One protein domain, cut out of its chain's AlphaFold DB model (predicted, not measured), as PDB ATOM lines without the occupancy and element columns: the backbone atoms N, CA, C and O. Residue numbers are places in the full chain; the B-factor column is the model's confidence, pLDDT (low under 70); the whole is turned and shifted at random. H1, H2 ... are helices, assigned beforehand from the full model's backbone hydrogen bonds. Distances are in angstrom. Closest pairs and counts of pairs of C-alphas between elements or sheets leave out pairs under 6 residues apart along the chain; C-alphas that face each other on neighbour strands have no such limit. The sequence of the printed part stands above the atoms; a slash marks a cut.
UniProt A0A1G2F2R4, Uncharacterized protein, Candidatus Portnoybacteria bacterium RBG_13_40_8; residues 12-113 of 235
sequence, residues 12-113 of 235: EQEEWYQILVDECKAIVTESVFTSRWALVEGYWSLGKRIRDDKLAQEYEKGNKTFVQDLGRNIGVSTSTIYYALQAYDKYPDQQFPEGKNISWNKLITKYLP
ATOM      1  N   GLU A  12     -42.967 -37.293  27.141       76.44
ATOM      2  CA  GLU A  12     -43.501 -36.307  26.204       76.44
ATOM      3  C   GLU A  12     -45.013 -36.440  25.959       76.44
ATOM      4  O   GLU A  12     -45.638 -35.509  25.466       76.44
ATOM      5  N   GLN A  13     -45.624 -37.581  26.277       82.62
ATOM      6  CA  GLN A  13     -47.069 -37.808  26.159       82.62
ATOM      7  C   GLN A  13     -47.814 -37.516  27.466       82.62
ATOM      8  O   GLN A  13     -49.041 -37.635  27.507       82.62
ATOM      9  N   GLU A  14     -47.095 -37.188  28.541       90.62
ATOM     10  CA  GLU A  14     -47.690 -36.866  29.831       90.62
ATOM     11  C   GLU A  14     -48.160 -35.405  29.844       90.62
ATOM     12  O   GLU A  14     -47.421 -34.481  29.504       90.62
ATOM     13  N   GLU A  15     -49.415 -35.187  30.241       91.38
ATOM     14  CA  GLU A  15     -50.059 -33.867  30.212       91.38
ATOM     15  C   GLU A  15     -49.334 -32.841  31.095       91.38
ATOM     16  O   GLU A  15     -49.100 -31.713  30.668       91.38
ATOM     17  N   TRP A  16     -48.891 -33.247  32.291       93.31
ATOM     18  CA  TRP A  16     -48.131 -32.374  33.193       93.31
ATOM     19  C   TRP A  16     -46.791 -31.933  32.588       93.31
ATOM     20  O   TRP A  16     -46.344 -30.815  32.839       93.31
ATOM     21  N   TYR A  17     -46.159 -32.786  31.773       92.44
ATOM     22  CA  TYR A  17     -44.912 -32.452  31.094       92.44
ATOM     23  C   TYR A  17     -45.160 -31.457  29.959       92.44
ATOM     24  O   TYR A  17     -44.384 -30.521  29.796       92.44
ATOM     25  N   GLN A  18     -46.266 -31.592  29.219       93.38
ATOM     26  CA  GLN A  18     -46.660 -30.596  28.214       93.38
ATOM     27  C   GLN A  18     -46.995 -29.239  28.843       93.38
ATOM     28  O   GLN A  18     -46.536 -28.220  28.332       93.38
ATOM     29  N   ILE A  19     -47.690 -29.218  29.988       95.44
ATOM     30  CA  ILE A  19     -47.931 -27.983  30.754       95.44
ATOM     31  C   ILE A  19     -46.599 -27.324  31.133       95.44
ATOM     32  O   ILE A  19     -46.396 -26.149  30.840       95.44
ATOM     33  N   LEU A  20     -45.658 -28.086  31.701       94.88
ATOM     34  CA  LEU A  20     -44.326 -27.579  32.044       94.88
ATOM     35  C   LEU A  20     -43.581 -27.038  30.813       94.88
ATOM     36  O   LEU A  20     -42.972 -25.971  30.863       94.88
ATOM     37  N   VAL A  21     -43.621 -27.764  29.695       95.25
ATOM     38  CA  VAL A  21     -42.999 -27.341  28.436       95.25
ATOM     39  C   VAL A  21     -43.603 -26.025  27.944       95.25
ATOM     40  O   VAL A  21     -42.862 -25.144  27.505       95.25
ATOM     41  N   ASP A  22     -44.920 -25.866  28.021       96.38
ATOM     42  CA  ASP A  22     -45.600 -24.648  27.591       96.38
ATOM     43  C   ASP A  22     -45.319 -23.467  28.528       96.38
ATOM     44  O   ASP A  22     -45.062 -22.362  28.044       96.38
ATOM     45  N   GLU A  23     -45.225 -23.699  29.838       97.25
ATOM     46  CA  GLU A  23     -44.746 -22.705  30.804       97.25
ATOM     47  C   GLU A  23     -43.305 -22.274  30.496       97.25
ATOM     48  O   GLU A  23     -43.010 -21.079  30.416       97.25
ATOM     49  N   CYS A  24     -42.397 -23.219  30.228       96.94
ATOM     50  CA  CYS A  24     -41.026 -22.903  29.827       96.94
ATOM     51  C   CYS A  24     -40.981 -22.090  28.523       96.94
ATOM     52  O   CYS A  24     -40.237 -21.108  28.432       96.94
ATOM     53  N   LYS A  25     -41.784 -22.454  27.513       95.94
ATOM     54  CA  LYS A  25     -41.892 -21.681  26.263       95.94
ATOM     55  C   LYS A  25     -42.421 -20.273  26.522       95.94
ATOM     56  O   LYS A  25     -41.915 -19.330  25.910       95.94
ATOM     57  N   ALA A  26     -43.407 -20.119  27.407       96.62
ATOM     58  CA  ALA A  26     -43.970 -18.824  27.774       96.62
ATOM     59  C   ALA A  26     -42.912 -17.928  28.436       96.62
ATOM     60  O   ALA A  26     -42.708 -16.805  27.975       96.62
ATOM     61  N   ILE A  27     -42.154 -18.458  29.404       96.50
ATOM     62  CA  ILE A  27     -41.057 -17.744  30.080       96.50
ATOM     63  C   ILE A  27     -40.008 -17.262  29.072       96.50
ATOM     64  O   ILE A  27     -39.597 -16.098  29.094       96.50
ATOM     65  N   VAL A  28     -39.575 -18.141  28.161       94.56
ATOM     66  CA  VAL A  28     -38.595 -17.786  27.122       94.56
ATOM     67  C   VAL A  28     -39.153 -16.704  26.198       94.56
ATOM     68  O   VAL A  28     -38.467 -15.727  25.897       94.56
ATOM     69  N   THR A  29     -40.402 -16.857  25.768       92.50
ATOM     70  CA  THR A  29     -41.069 -15.927  24.850       92.50
ATOM     71  C   THR A  29     -41.207 -14.533  25.469       92.50
ATOM     72  O   THR A  29     -40.825 -13.542  24.845       92.50
ATOM     73  N   GLU A  30     -41.662 -14.447  26.719       92.75
ATOM     74  CA  GLU A  30     -41.777 -13.192  27.468       92.75
ATOM     75  C   GLU A  30     -40.414 -12.531  27.709       92.75
ATOM     76  O   GLU A  30     -40.259 -11.322  27.508       92.75
ATOM     77  N   SER A  31     -39.395 -13.322  28.057       92.38
ATOM     78  CA  SER A  31     -38.028 -12.826  28.254       92.38
ATOM     79  C   SER A  31     -37.463 -12.203  26.972       92.38
ATOM     80  O   SER A  31     -36.856 -11.128  26.999       92.38
ATOM     81  N   VAL A  32     -37.708 -12.837  25.818       90.81
ATOM     82  CA  VAL A  32     -37.302 -12.310  24.506       90.81
ATOM     83  C   VAL A  32     -38.051 -11.021  24.170       90.81
ATOM     84  O   VAL A  32     -37.428 -10.074  23.682       90.81
ATOM     85  N   PHE A  33     -39.359 -10.947  24.429       91.06
ATOM     86  CA  PHE A  33     -40.125  -9.718  24.207       91.06
ATOM     87  C   PHE A  33     -39.643  -8.573  25.092       91.06
ATOM     88  O   PHE A  33     -39.415  -7.476  24.586       91.06
ATOM     89  N   THR A  34     -39.397  -8.842  26.372       91.25
ATOM     90  CA  THR A  34     -38.873  -7.854  27.321       91.25
ATOM     91  C   THR A  34     -37.524  -7.309  26.858       91.25
ATOM     92  O   THR A  34     -37.334  -6.096  26.798       91.25
ATOM     93  N   SER A  35     -36.607  -8.185  26.438       91.62
ATOM     94  CA  SER A  35     -35.299  -7.772  25.917       91.62
ATOM     95  C   SER A  35     -35.412  -6.917  24.647       91.62
ATOM     96  O   SER A  35     -34.751  -5.884  24.529       91.62
ATOM     97  N   ARG A  36     -36.277  -7.310  23.699       91.31
ATOM     98  CA  ARG A  36     -36.507  -6.549  22.458       91.31
ATOM     99  C   ARG A  36     -37.110  -5.178  22.738       91.31
ATOM    100  O   ARG A  36     -36.669  -4.201  22.137       91.31
ATOM    101  N   TRP A  37     -38.081  -5.114  23.644       91.44
ATOM    102  CA  TRP A  37     -38.733  -3.869  24.030       91.44
ATOM    103  C   TRP A  37     -37.770  -2.918  24.737       91.44
ATOM    104  O   TRP A  37     -37.678  -1.761  24.342       91.44
ATOM    105  N   ALA A  38     -36.983  -3.417  25.695       93.56
ATOM    106  CA  ALA A  38     -35.976  -2.624  26.399       93.56
ATOM    107  C   ALA A  38     -34.972  -1.972  25.432       93.56
ATOM    108  O   ALA A  38     -34.563  -0.828  25.626       93.56
ATOM    109  N   LEU A  39     -34.607  -2.669  24.350       93.94
ATOM    110  CA  LEU A  39     -33.744  -2.110  23.312       93.94
ATOM    111  C   LEU A  39     -34.421  -0.959  22.547       93.94
ATOM    112  O   LEU A  39     -33.796   0.073  22.306       93.94
ATOM    113  N   VAL A  40     -35.690  -1.131  22.164       93.94
ATOM    114  CA  VAL A  40     -36.476  -0.102  21.461       93.94
ATOM    115  C   VAL A  40     -36.662   1.128  22.348       93.94
ATOM    116  O   VAL A  40     -36.392   2.245  21.914       93.94
ATOM    117  N   GLU A  41     -37.065   0.917  23.598       93.56
ATOM    118  CA  GLU A  41     -37.266   1.965  24.599       93.56
ATOM    119  C   GLU A  41     -35.970   2.719  24.916       93.56
ATOM    120  O   GLU A  41     -35.972   3.949  24.998       93.56
ATOM    121  N   GLY A  42     -34.844   2.010  25.021       94.69
ATOM    122  CA  GLY A  42     -33.534   2.617  25.243       94.69
ATOM    123  C   GLY A  42     -33.123   3.557  24.109       94.69
ATOM    124  O   GLY A  42     -32.715   4.692  24.362       94.69
ATOM    125  N   TYR A  43     -33.268   3.130  22.849       95.00
ATOM    126  CA  TYR A  43     -32.943   3.989  21.705       95.00
ATOM    127  C   TYR A  43     -33.935   5.132  21.516       95.00
ATOM    128  O   TYR A  43     -33.526   6.240  21.179       95.00
ATOM    129  N   TRP A  44     -35.218   4.905  21.773       95.25
ATOM    130  CA  TRP A  44     -36.202   5.980  21.768       95.25
ATOM    131  C   TRP A  44     -35.877   7.044  22.832       95.25
ATOM    132  O   TRP A  44     -35.845   8.237  22.531       95.25
ATOM    133  N   SER A  45     -35.514   6.617  24.046       95.00
ATOM    134  CA  SER A  45     -35.119   7.510  25.146       95.00
ATOM    135  C   SER A  45     -33.850   8.304  24.825       95.00
ATOM    136  O   SER A  45     -33.738   9.474  25.194       95.00
ATOM    137  N   LEU A  46     -32.905   7.692  24.102       94.94
ATOM    138  CA  LEU A  46     -31.729   8.384  23.573       94.94
ATOM    139  C   LEU A  46     -32.137   9.516  22.621       94.94
ATOM    140  O   LEU A  46     -31.650  10.636  22.767       94.94
ATOM    141  N   GLY A  47     -33.048   9.239  21.681       93.31
ATOM    142  CA  GLY A  47     -33.588  10.240  20.758       93.31
ATOM    143  C   GLY A  47     -34.264  11.393  21.497       93.31
ATOM    144  O   GLY A  47     -33.916  12.554  21.270       93.31
ATOM    145  N   LYS A  48     -35.135  11.068  22.460       95.12
ATOM    146  CA  LYS A  48     -35.795  12.038  23.340       95.12
ATOM    147  C   LYS A  48     -34.794  12.944  24.053       95.12
ATOM    148  O   LYS A  48     -34.902  14.160  23.969       95.12
ATOM    149  N   ARG A  49     -33.779  12.376  24.713       94.56
ATOM    150  CA  ARG A  49     -32.793  13.163  25.472       94.56
ATOM    151  C   ARG A  49     -32.025  14.148  24.591       94.56
ATOM    152  O   ARG A  49     -31.709  15.237  25.068       94.56
ATOM    153  N   ILE A  50     -31.697  13.760  23.355       92.00
ATOM    154  CA  ILE A  50     -31.003  14.633  22.398       92.00
ATOM    155  C   ILE A  50     -31.949  15.737  21.916       92.00
ATOM    156  O   ILE A  50     -31.552  16.896  21.874       92.00
ATOM    157  N   ARG A  51     -33.204  15.398  21.601       90.44
ATOM    158  CA  ARG A  51     -34.209  16.364  21.139       90.44
ATOM    159  C   ARG A  51     -34.651  17.335  22.228       90.44
ATOM    160  O   ARG A  51     -34.872  18.493  21.911       90.44
ATOM    161  N   ASP A  52     -34.727  16.922  23.485       92.75
ATOM    162  CA  ASP A  52     -35.114  17.800  24.596       92.75
ATOM    163  C   ASP A  52     -34.020  18.838  24.942       92.75
ATOM    164  O   ASP A  52     -34.286  19.831  25.623       92.75
ATOM    165  N   ASP A  53     -32.781  18.645  24.472       92.25
ATOM    166  CA  ASP A  53     -31.656  19.535  24.758       92.25
ATOM    167  C   ASP A  53     -31.577  20.709  23.774       92.25
ATOM    168  O   ASP A  53     -31.256  20.549  22.594       92.25
ATOM    169  N   LYS A  54     -31.813  21.925  24.274       87.56
ATOM    170  CA  LYS A  54     -31.764  23.152  23.463       87.56
ATOM    171  C   LYS A  54     -30.396  23.372  22.812       87.56
ATOM    172  O   LYS A  54     -30.342  23.781  21.657       87.56
ATOM    173  N   LEU A  55     -29.303  23.065  23.519       86.69
ATOM    174  CA  LEU A  55     -27.953  23.239  22.978       86.69
ATOM    175  C   LEU A  55     -27.703  22.229  21.862       86.69
ATOM    176  O   LEU A  55     -27.205  22.595  20.801       86.69
ATOM    177  N   ALA A  56     -28.101  20.969  22.059       83.31
ATOM    178  CA  ALA A  56     -27.963  19.956  21.016       83.31
ATOM    179  C   ALA A  56     -28.716  20.356  19.738       83.31
ATOM    180  O   ALA A  56     -28.155  20.244  18.650       83.31
ATOM    181  N   GLN A  57     -29.930  20.904  19.864       80.88
ATOM    182  CA  GLN A  57     -30.692  21.404  18.717       80.88
ATOM    183  C   GLN A  57     -29.983  22.551  17.978       80.88
ATOM    184  O   GLN A  57     -30.036  22.617  16.750       80.88
ATOM    185  N   GLU A  58     -29.336  23.473  18.694       80.31
ATOM    186  CA  GLU A  58     -28.581  24.576  18.085       80.31
ATOM    187  C   GLU A  58     -27.361  24.072  17.307       80.31
ATOM    188  O   GLU A  58     -27.141  24.493  16.170       80.31
ATOM    189  N   TYR A  59     -26.613  23.122  17.873       79.62
ATOM    190  CA  TYR A  59     -25.459  22.516  17.205       79.62
ATOM    191  C   TYR A  59     -25.858  21.599  16.035       79.62
ATOM    192  O   TYR A  59     -25.122  21.509  15.050       79.62
ATOM    193  N   GLU A  60     -27.021  20.947  16.090       77.44
ATOM    194  CA  GLU A  60     -27.505  20.051  15.032       77.44
ATOM    195  C   GLU A  60     -27.918  20.803  13.751       77.44
ATOM    196  O   GLU A  60     -27.686  20.297  12.652       77.44
ATOM    197  N   LYS A  61     -28.451  22.034  13.859       70.88
ATOM    198  CA  LYS A  61     -29.048  22.850  12.766       70.88
ATOM    199  C   LYS A  61     -28.129  23.237  11.592       70.88
ATOM    200  O   LYS A  61     -28.526  24.000  10.715       70.88
ATOM    201  N   GLY A  62     -26.919  22.700  11.528       61.59
ATOM    202  CA  GLY A  62     -25.995  22.921  10.417       61.59
ATOM    203  C   GLY A  62     -24.725  22.083  10.483       61.59
ATOM    204  O   GLY A  62     -23.960  22.075   9.518       61.59
ATOM    205  N   ASN A  63     -24.494  21.355  11.584       71.94
ATOM    206  CA  ASN A  63     -23.257  20.624  11.790       71.94
ATOM    207  C   ASN A  63     -23.444  19.098  11.765       71.94
ATOM    208  O   ASN A  63     -23.823  18.467  12.750       71.94
ATOM    209  N   LYS A  64     -23.063  18.481  10.641       70.94
ATOM    210  CA  LYS A  64     -23.042  17.016  10.487       70.94
ATOM    211  C   LYS A  64     -22.036  16.319  11.413       70.94
ATOM    212  O   LYS A  64     -22.159  15.109  11.608       70.94
ATOM    213  N   THR A  65     -21.049  17.032  11.964       82.75
ATOM    214  CA  THR A  65     -20.029  16.427  12.836       82.75
ATOM    215  C   THR A  65     -20.553  16.167  14.243       82.75
ATOM    216  O   THR A  65     -20.125  15.197  14.854       82.75
ATOM    217  N   PHE A  66     -21.542  16.932  14.728       87.94
ATOM    218  CA  PHE A  66     -22.068  16.784  16.091       87.94
ATOM    219  C   PHE A  66     -22.535  15.350  16.385       87.94
ATOM    220  O   PHE A  66     -22.110  14.738  17.362       87.94
ATOM    221  N   VAL A  67     -23.349  14.772  15.496       86.19
ATOM    222  CA  VAL A  67     -23.863  13.399  15.649       86.19
ATOM    223  C   VAL A  67     -22.733  12.363  15.561       86.19
ATOM    224  O   VAL A  67     -22.787  11.317  16.209       86.19
ATOM    225  N   GLN A  68     -21.690  12.637  14.769       87.75
ATOM    226  CA  GLN A  68     -20.524  11.755  14.648       87.75
ATOM    227  C   GLN A  68     -19.681  11.764  15.926       87.75
ATOM    228  O   GLN A  68     -19.338  10.694  16.432       87.75
ATOM    229  N   ASP A  69     -19.403  12.951  16.466       90.12
ATOM    230  CA  ASP A  69     -18.640  13.141  17.699       90.12
ATOM    231  C   ASP A  69     -19.393  12.565  18.901       90.12
ATOM    232  O   ASP A  69     -18.816  11.837  19.710       90.12
ATOM    233  N   LEU A  70     -20.708  12.800  18.968       90.81
ATOM    234  CA  LEU A  70     -21.569  12.217  19.991       90.81
ATOM    235  C   LEU A  70     -21.527  10.687  19.934       90.81
ATOM    236  O   LEU A  70     -21.278  10.053  20.956       90.81
ATOM    237  N   GLY A  71     -21.689  10.099  18.744       91.88
ATOM    238  CA  GLY A  71     -21.594   8.650  18.542       91.88
ATOM    239  C   GLY A  71     -20.251   8.076  18.980       91.88
ATOM    240  O   GLY A  71     -20.208   7.076  19.699       91.88
ATOM    241  N   ARG A  72     -19.151   8.750  18.631       92.75
ATOM    242  CA  ARG A  72     -17.805   8.359  19.067       92.75
ATOM    243  C   ARG A  72     -17.667   8.373  20.590       92.75
ATOM    244  O   ARG A  72     -17.087   7.439  21.137       92.75
ATOM    245  N   ASN A  73     -18.198   9.395  21.259       94.19
ATOM    246  CA  ASN A  73     -18.064   9.564  22.707       94.19
ATOM    247  C   ASN A  73     -18.918   8.573  23.511       94.19
ATOM    248  O   ASN A  73     -18.473   8.111  24.558       94.19
ATOM    249  N   ILE A  74     -20.110   8.213  23.023       93.75
ATOM    250  CA  ILE A  74     -20.990   7.235  23.693       93.75
ATOM    251  C   ILE A  74     -20.740   5.783  23.246       93.75
ATOM    252  O   ILE A  74     -21.341   4.861  23.791       93.75
ATOM    253  N   GLY A  75     -19.883   5.564  22.242       92.75
ATOM    254  CA  GLY A  75     -19.576   4.235  21.704       92.75
ATOM    255  C   GLY A  75     -20.676   3.641  20.815       92.75
ATOM    256  O   GLY A  75     -20.767   2.422  20.675       92.75
ATOM    257  N   VAL A  76     -21.519   4.481  20.209       92.44
ATOM    258  CA  VAL A  76     -22.657   4.067  19.373       92.44
ATOM    259  C   VAL A  76     -22.480   4.584  17.946       92.44
ATOM    260  O   VAL A  76     -21.928   5.656  17.710       92.44
ATOM    261  N   SER A  77     -22.950   3.820  16.957       90.88
ATOM    262  CA  SER A  77     -22.847   4.237  15.558       90.88
ATOM    263  C   SER A  77     -23.674   5.496  15.275       90.88
ATOM    264  O   SER A  77     -24.782   5.658  15.789       90.88
ATOM    265  N   THR A  78     -23.176   6.360  14.389       89.12
ATOM    266  CA  THR A  78     -23.895   7.568  13.956       89.12
ATOM    267  C   THR A  78     -25.281   7.228  13.395       89.12
ATOM    268  O   THR A  78     -26.254   7.914  13.691       89.12
ATOM    269  N   SER A  79     -25.399   6.130  12.641       89.00
ATOM    270  CA  SER A  79     -26.676   5.652  12.095       89.00
ATOM    271  C   SER A  79     -27.693   5.320  13.184       89.00
ATOM    272  O   SER A  79     -28.867   5.638  13.041       89.00
ATOM    273  N   THR A  80     -27.254   4.707  14.285       92.25
ATOM    274  CA  THR A  80     -28.131   4.398  15.422       92.25
ATOM    275  C   THR A  80     -28.700   5.672  16.040       92.25
ATOM    276  O   THR A  80     -29.883   5.696  16.361       92.25
ATOM    277  N   ILE A  81     -27.894   6.733  16.156       92.06
ATOM    278  CA  ILE A  81     -28.369   8.027  16.662       92.06
ATOM    279  C   ILE A  81     -29.396   8.631  15.699       92.06
ATOM    280  O   ILE A  81     -30.458   9.050  16.143       92.06
ATOM    281  N   TYR A  82     -29.141   8.611  14.386       91.19
ATOM    282  CA  TYR A  82     -30.121   9.091  13.405       91.19
ATOM    283  C   TYR A  82     -31.457   8.343  13.490       91.19
ATOM    284  O   TYR A  82     -32.508   8.977  13.471       91.19
ATOM    285  N   TYR A  83     -31.434   7.015  13.628       93.06
ATOM    286  CA  TYR A  83     -32.666   6.239  13.790       93.06
ATOM    287  C   TYR A  83     -33.355   6.485  15.134       93.06
ATOM    288  O   TYR A  83     -34.578   6.497  15.179       93.06
ATOM    289  N   ALA A  84     -32.603   6.704  16.214       93.25
ATOM    290  CA  ALA A  84     -33.154   7.088  17.513       93.25
ATOM    291  C   ALA A  84     -33.898   8.431  17.441       93.25
ATOM    292  O   ALA A  84     -35.019   8.536  17.933       93.25
ATOM    293  N   LEU A  85     -33.304   9.426  16.773       91.25
ATOM    294  CA  LEU A  85     -33.935  10.725  16.525       91.25
ATOM    295  C   LEU A  85     -35.208  10.570  15.685       91.25
ATOM    296  O   LEU A  85     -36.271  10.996  16.118       91.25
ATOM    297  N   GLN A  86     -35.129   9.865  14.550       91.31
ATOM    298  CA  GLN A  86     -36.295   9.596  13.695       91.31
ATOM    299  C   GLN A  86     -37.406   8.843  14.435       91.31
ATOM    300  O   GLN A  86     -38.586   9.120  14.236       91.31
ATOM    301  N   ALA A  87     -37.050   7.880  15.290       93.19
ATOM    302  CA  ALA A  87     -38.020   7.127  16.074       93.19
ATOM    303  C   ALA A  87     -38.764   8.013  17.074       93.19
ATOM    304  O   ALA A  87     -39.973   7.849  17.220       93.19
ATOM    305  N   TYR A  88     -38.070   8.949  17.725       93.38
ATOM    306  CA  TYR A  88     -38.705   9.919  18.612       93.38
ATOM    307  C   TYR A  88     -39.574  10.915  17.838       93.38
ATOM    308  O   TYR A  88     -40.723  11.126  18.208       93.38
ATOM    309  N   ASP A  89     -39.064  11.458  16.729       90.62
ATOM    310  CA  ASP A  89     -39.790  12.430  15.906       90.62
ATOM    311  C   ASP A  89     -41.093  11.837  15.337       90.62
ATOM    312  O   ASP A  89     -42.116  12.516  15.270       90.62
ATOM    313  N   LYS A  90     -41.069  10.555  14.944       90.88
ATOM    314  CA  LYS A  90     -42.222   9.855  14.359       90.88
ATOM    315  C   LYS A  90     -43.194   9.302  15.400       90.88
ATOM    316  O   LYS A  90     -44.392   9.239  15.134       90.88
ATOM    317  N   TYR A  91     -42.692   8.883  16.560       92.25
ATOM    318  CA  TYR A  91     -43.487   8.271  17.628       92.25
ATOM    319  C   TYR A  91     -43.177   8.929  18.985       92.25
ATOM    320  O   TYR A  91     -42.610   8.275  19.867       92.25
ATOM    321  N   PRO A  92     -43.556  10.205  19.194       89.12
ATOM    322  CA  PRO A  92     -43.261  10.932  20.434       89.12
ATOM    323  C   PRO A  92     -43.990  10.364  21.661       89.12
ATOM    324  O   PRO A  92     -43.527  10.544  22.780       89.12
ATOM    325  N   ASP A  93     -45.082   9.621  21.465       87.50
ATOM    326  CA  ASP A  93     -45.851   8.986  22.546       87.50
ATOM    327  C   ASP A  93     -45.517   7.492  22.730       87.50
ATOM    328  O   ASP A  93     -46.247   6.764  23.403       87.50
ATOM    329  N   GLN A  94     -44.443   6.995  22.095       84.50
ATOM    330  CA  GLN A  94     -43.994   5.589  22.149       84.50
ATOM    331  C   GLN A  94     -45.043   4.563  21.646       84.50
ATOM    332  O   GLN A  94     -44.941   3.357  21.889       84.50
ATOM    333  N   GLN A  95     -46.050   5.021  20.893       84.81
ATOM    334  CA  GLN A  95     -47.084   4.174  20.294       84.81
ATOM    335  C   GLN A  95     -46.609   3.581  18.963       84.81
ATOM    336  O   GLN A  95     -46.803   4.159  17.894       84.81
ATOM    337  N   PHE A  96     -45.976   2.408  19.020       86.69
ATOM    338  CA  PHE A  96     -45.504   1.709  17.823       86.69
ATOM    339  C   PHE A  96     -46.591   0.820  17.179       86.69
ATOM    340  O   PHE A  96     -47.413   0.252  17.901       86.69
ATOM    341  N   PRO A  97     -46.547   0.580  15.849       79.50
ATOM    342  CA  PRO A  97     -47.593  -0.142  15.103       79.50
ATOM    343  C   PRO A  97     -47.884  -1.585  15.555       79.50
ATOM    344  O   PRO A  97     -48.942  -2.122  15.251       79.50
ATOM    345  N   GLU A  98     -46.950  -2.232  16.260       79.69
ATOM    346  CA  GLU A  98     -47.076  -3.613  16.769       79.69
ATOM    347  C   GLU A  98     -46.939  -3.694  18.303       79.69
ATOM    348  O   GLU A  98     -46.733  -4.772  18.868       79.69
ATOM    349  N   GLY A  99     -47.011  -2.546  18.985       80.88
ATOM    350  CA  GLY A  99     -46.827  -2.443  20.430       80.88
ATOM    351  C   GLY A  99     -45.519  -3.084  20.908       80.88
ATOM    352  O   GLY A  99     -44.458  -2.891  20.314       80.88
ATOM    353  N   LYS A 100     -45.605  -3.889  21.976       74.06
ATOM    354  CA  LYS A 100     -44.449  -4.509  22.654       74.06
ATOM    355  C   LYS A 100     -43.743  -5.615  21.856       74.06
ATOM    356  O   LYS A 100     -42.648  -6.020  22.228       74.06
ATOM    357  N   ASN A 101     -44.336  -6.114  20.769       81.62
ATOM    358  CA  ASN A 101     -43.738  -7.185  19.956       81.62
ATOM    359  C   ASN A 101     -42.738  -6.652  18.904       81.62
ATOM    360  O   ASN A 101     -42.066  -7.416  18.207       81.62
ATOM    361  N   ILE A 102     -42.617  -5.332  18.754       87.94
ATOM    362  CA  ILE A 102     -41.720  -4.761  17.754       87.94
ATOM    363  C   ILE A 102     -40.247  -4.959  18.140       87.94
ATOM    364  O   ILE A 102     -39.841  -4.774  19.285       87.94
ATOM    365  N   SER A 103     -39.420  -5.324  17.159       91.38
ATOM    366  CA  SER A 103     -37.964  -5.302  17.305       91.38
ATOM    367  C   SER A 103     -37.390  -4.028  16.693       91.38
ATOM    368  O   SER A 103     -37.910  -3.514  15.701       91.38
ATOM    369  N   TRP A 104     -36.267  -3.550  17.232       91.75
ATOM    370  CA  TRP A 104     -35.583  -2.356  16.728       91.75
ATOM    371  C   TRP A 104     -35.268  -2.430  15.222       91.75
ATOM    372  O   TRP A 104     -35.540  -1.494  14.474       91.75
ATOM    373  N   ASN A 105     -34.800  -3.585  14.735       91.31
ATOM    374  CA  ASN A 105     -34.540  -3.797  13.307       91.31
ATOM    375  C   ASN A 105     -35.805  -3.690  12.448       91.31
ATOM    376  O   ASN A 105     -35.753  -3.172  11.333       91.31
ATOM    377  N   LYS A 106     -36.944  -4.176  12.950       90.38
ATOM    378  CA  LYS A 106     -38.224  -4.080  12.242       90.38
ATOM    379  C   LYS A 106     -38.719  -2.637  12.210       90.38
ATOM    380  O   LYS A 106     -39.204  -2.193  11.175       90.38
ATOM    381  N   LEU A 107     -38.531  -1.897  13.306       90.88
ATOM    382  CA  LEU A 107     -38.813  -0.465  13.365       90.88
ATOM    383  C   LEU A 107     -38.007   0.292  12.299       90.88
ATOM    384  O   LEU A 107     -38.597   0.957  11.452       90.88
ATOM    385  N   ILE A 108     -36.685   0.098  12.272       90.56
ATOM    386  CA  ILE A 108     -35.790   0.757  11.309       90.56
ATOM    387  C   ILE A 108     -36.121   0.413   9.860       90.56
ATOM    388  O   ILE A 108     -36.134   1.298   9.015       90.56
ATOM    389  N   THR A 109     -36.336  -0.862   9.545       87.25
ATOM    390  CA  THR A 109     -36.447  -1.290   8.140       87.25
ATOM    391  C   THR A 109     -37.832  -1.054   7.550       87.25
ATOM    392  O   THR A 109     -37.932  -0.782   6.357       87.25
ATOM    393  N   LYS A 110     -38.893  -1.160   8.359       87.06
ATOM    394  CA  LYS A 110     -40.279  -1.112   7.876       87.06
ATOM    395  C   LYS A 110     -40.995   0.195   8.206       87.06
ATOM    396  O   LYS A 110     -41.828   0.630   7.422       87.06
ATOM    397  N   TYR A 111     -40.716   0.792   9.365       86.88
ATOM    398  CA  TYR A 111     -41.579   1.831   9.933       86.88
ATOM    399  C   TYR A 111     -40.943   3.223  10.004       86.88
ATOM    400  O   TYR A 111     -41.686   4.200   9.985       86.88
ATOM    401  N   LEU A 112     -39.614   3.347  10.078       85.50
ATOM    402  CA  LEU A 112     -38.922   4.645  10.067       85.50
ATOM    403  C   LEU A 112     -38.670   5.281   8.689       85.50
ATOM    404  O   LEU A 112     -38.714   6.504   8.649       85.50
ATOM    405  N   PRO A 113     -38.435   4.563   7.573       81.38
ATOM    406  CA  PRO A 113     -38.080   5.236   6.329       81.38
ATOM    407  C   PRO A 113     -39.269   6.057   5.798       81.38
ATOM    408  O   PRO A 113     -40.379   5.539   5.684       81.38
TER     409      PRO A 113
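What this domain is: This is residues 12 to 113 of the 235 residues of an uncharacterized protein of Candidatus Portnoybacteria bacterium RBG_13_40_8 (UniProt A0A1G2F2R4). One long straight helix, H1, makes the length, and residues 15 to 20 and 22 to 29 of it stick out bare; near its last residues H4 crosses it and H5 sits at its side, while H2 turns off past its end and H3 folds back from there to H4. The printed part has 102 residues, with five named helices in the order H1 to H5, which hold 76 of them, and no named strand; the class is all helix, and the whole is only just loose, close to extended, with a radius of gyration of the C-alphas of 18.7 A and spans of 66 by 26 by 21 A.

How they stand to each other: H1, residues 15 to 51, touches H2, residues 54 to 60, only at the corner, only just, with 3 pairs of C-alphas within 8 A; the closest are Ile 50 and Ala 56, 6.3 A. H3, residues 64 to 74, is apart from H1. H4, residues 78 to 90, touches H1 at residues 43 to 51 alone, about perpendicular at 87 degrees; closest C-alphas Gly 47 and Leu 85, 4.3 A. H4, with residues 78 to 82 alone, touches H3; closest C-alphas Gly 71 and Thr 78, 5.2 A. H5, residues 104 to 111, only just touches H1, with 3 pairs within 8 A; closest C-alphas Val 40 and Trp 104, 5.3 A. Every O i to N i+4 pair is within hydrogen-bond range in H1, H2, H4 and H5, and 6 of 7 in H3.

Where its parts are: H1 runs 53.4 A from C-alpha 15 at (-50.059, -33.867, 30.212); H4 runs 18.5 A and H3 16.6 A. H5 ends at C-alpha 111, (-41.579, 1.831, 9.933).

The domain as a whole: The C-alphas of Glu 14 and Gly 62, the two farthest apart, are 66.5 A apart. The printed part has no cut; the link H4 to H5 is long, and residue 62 is under 70 in pLDDT.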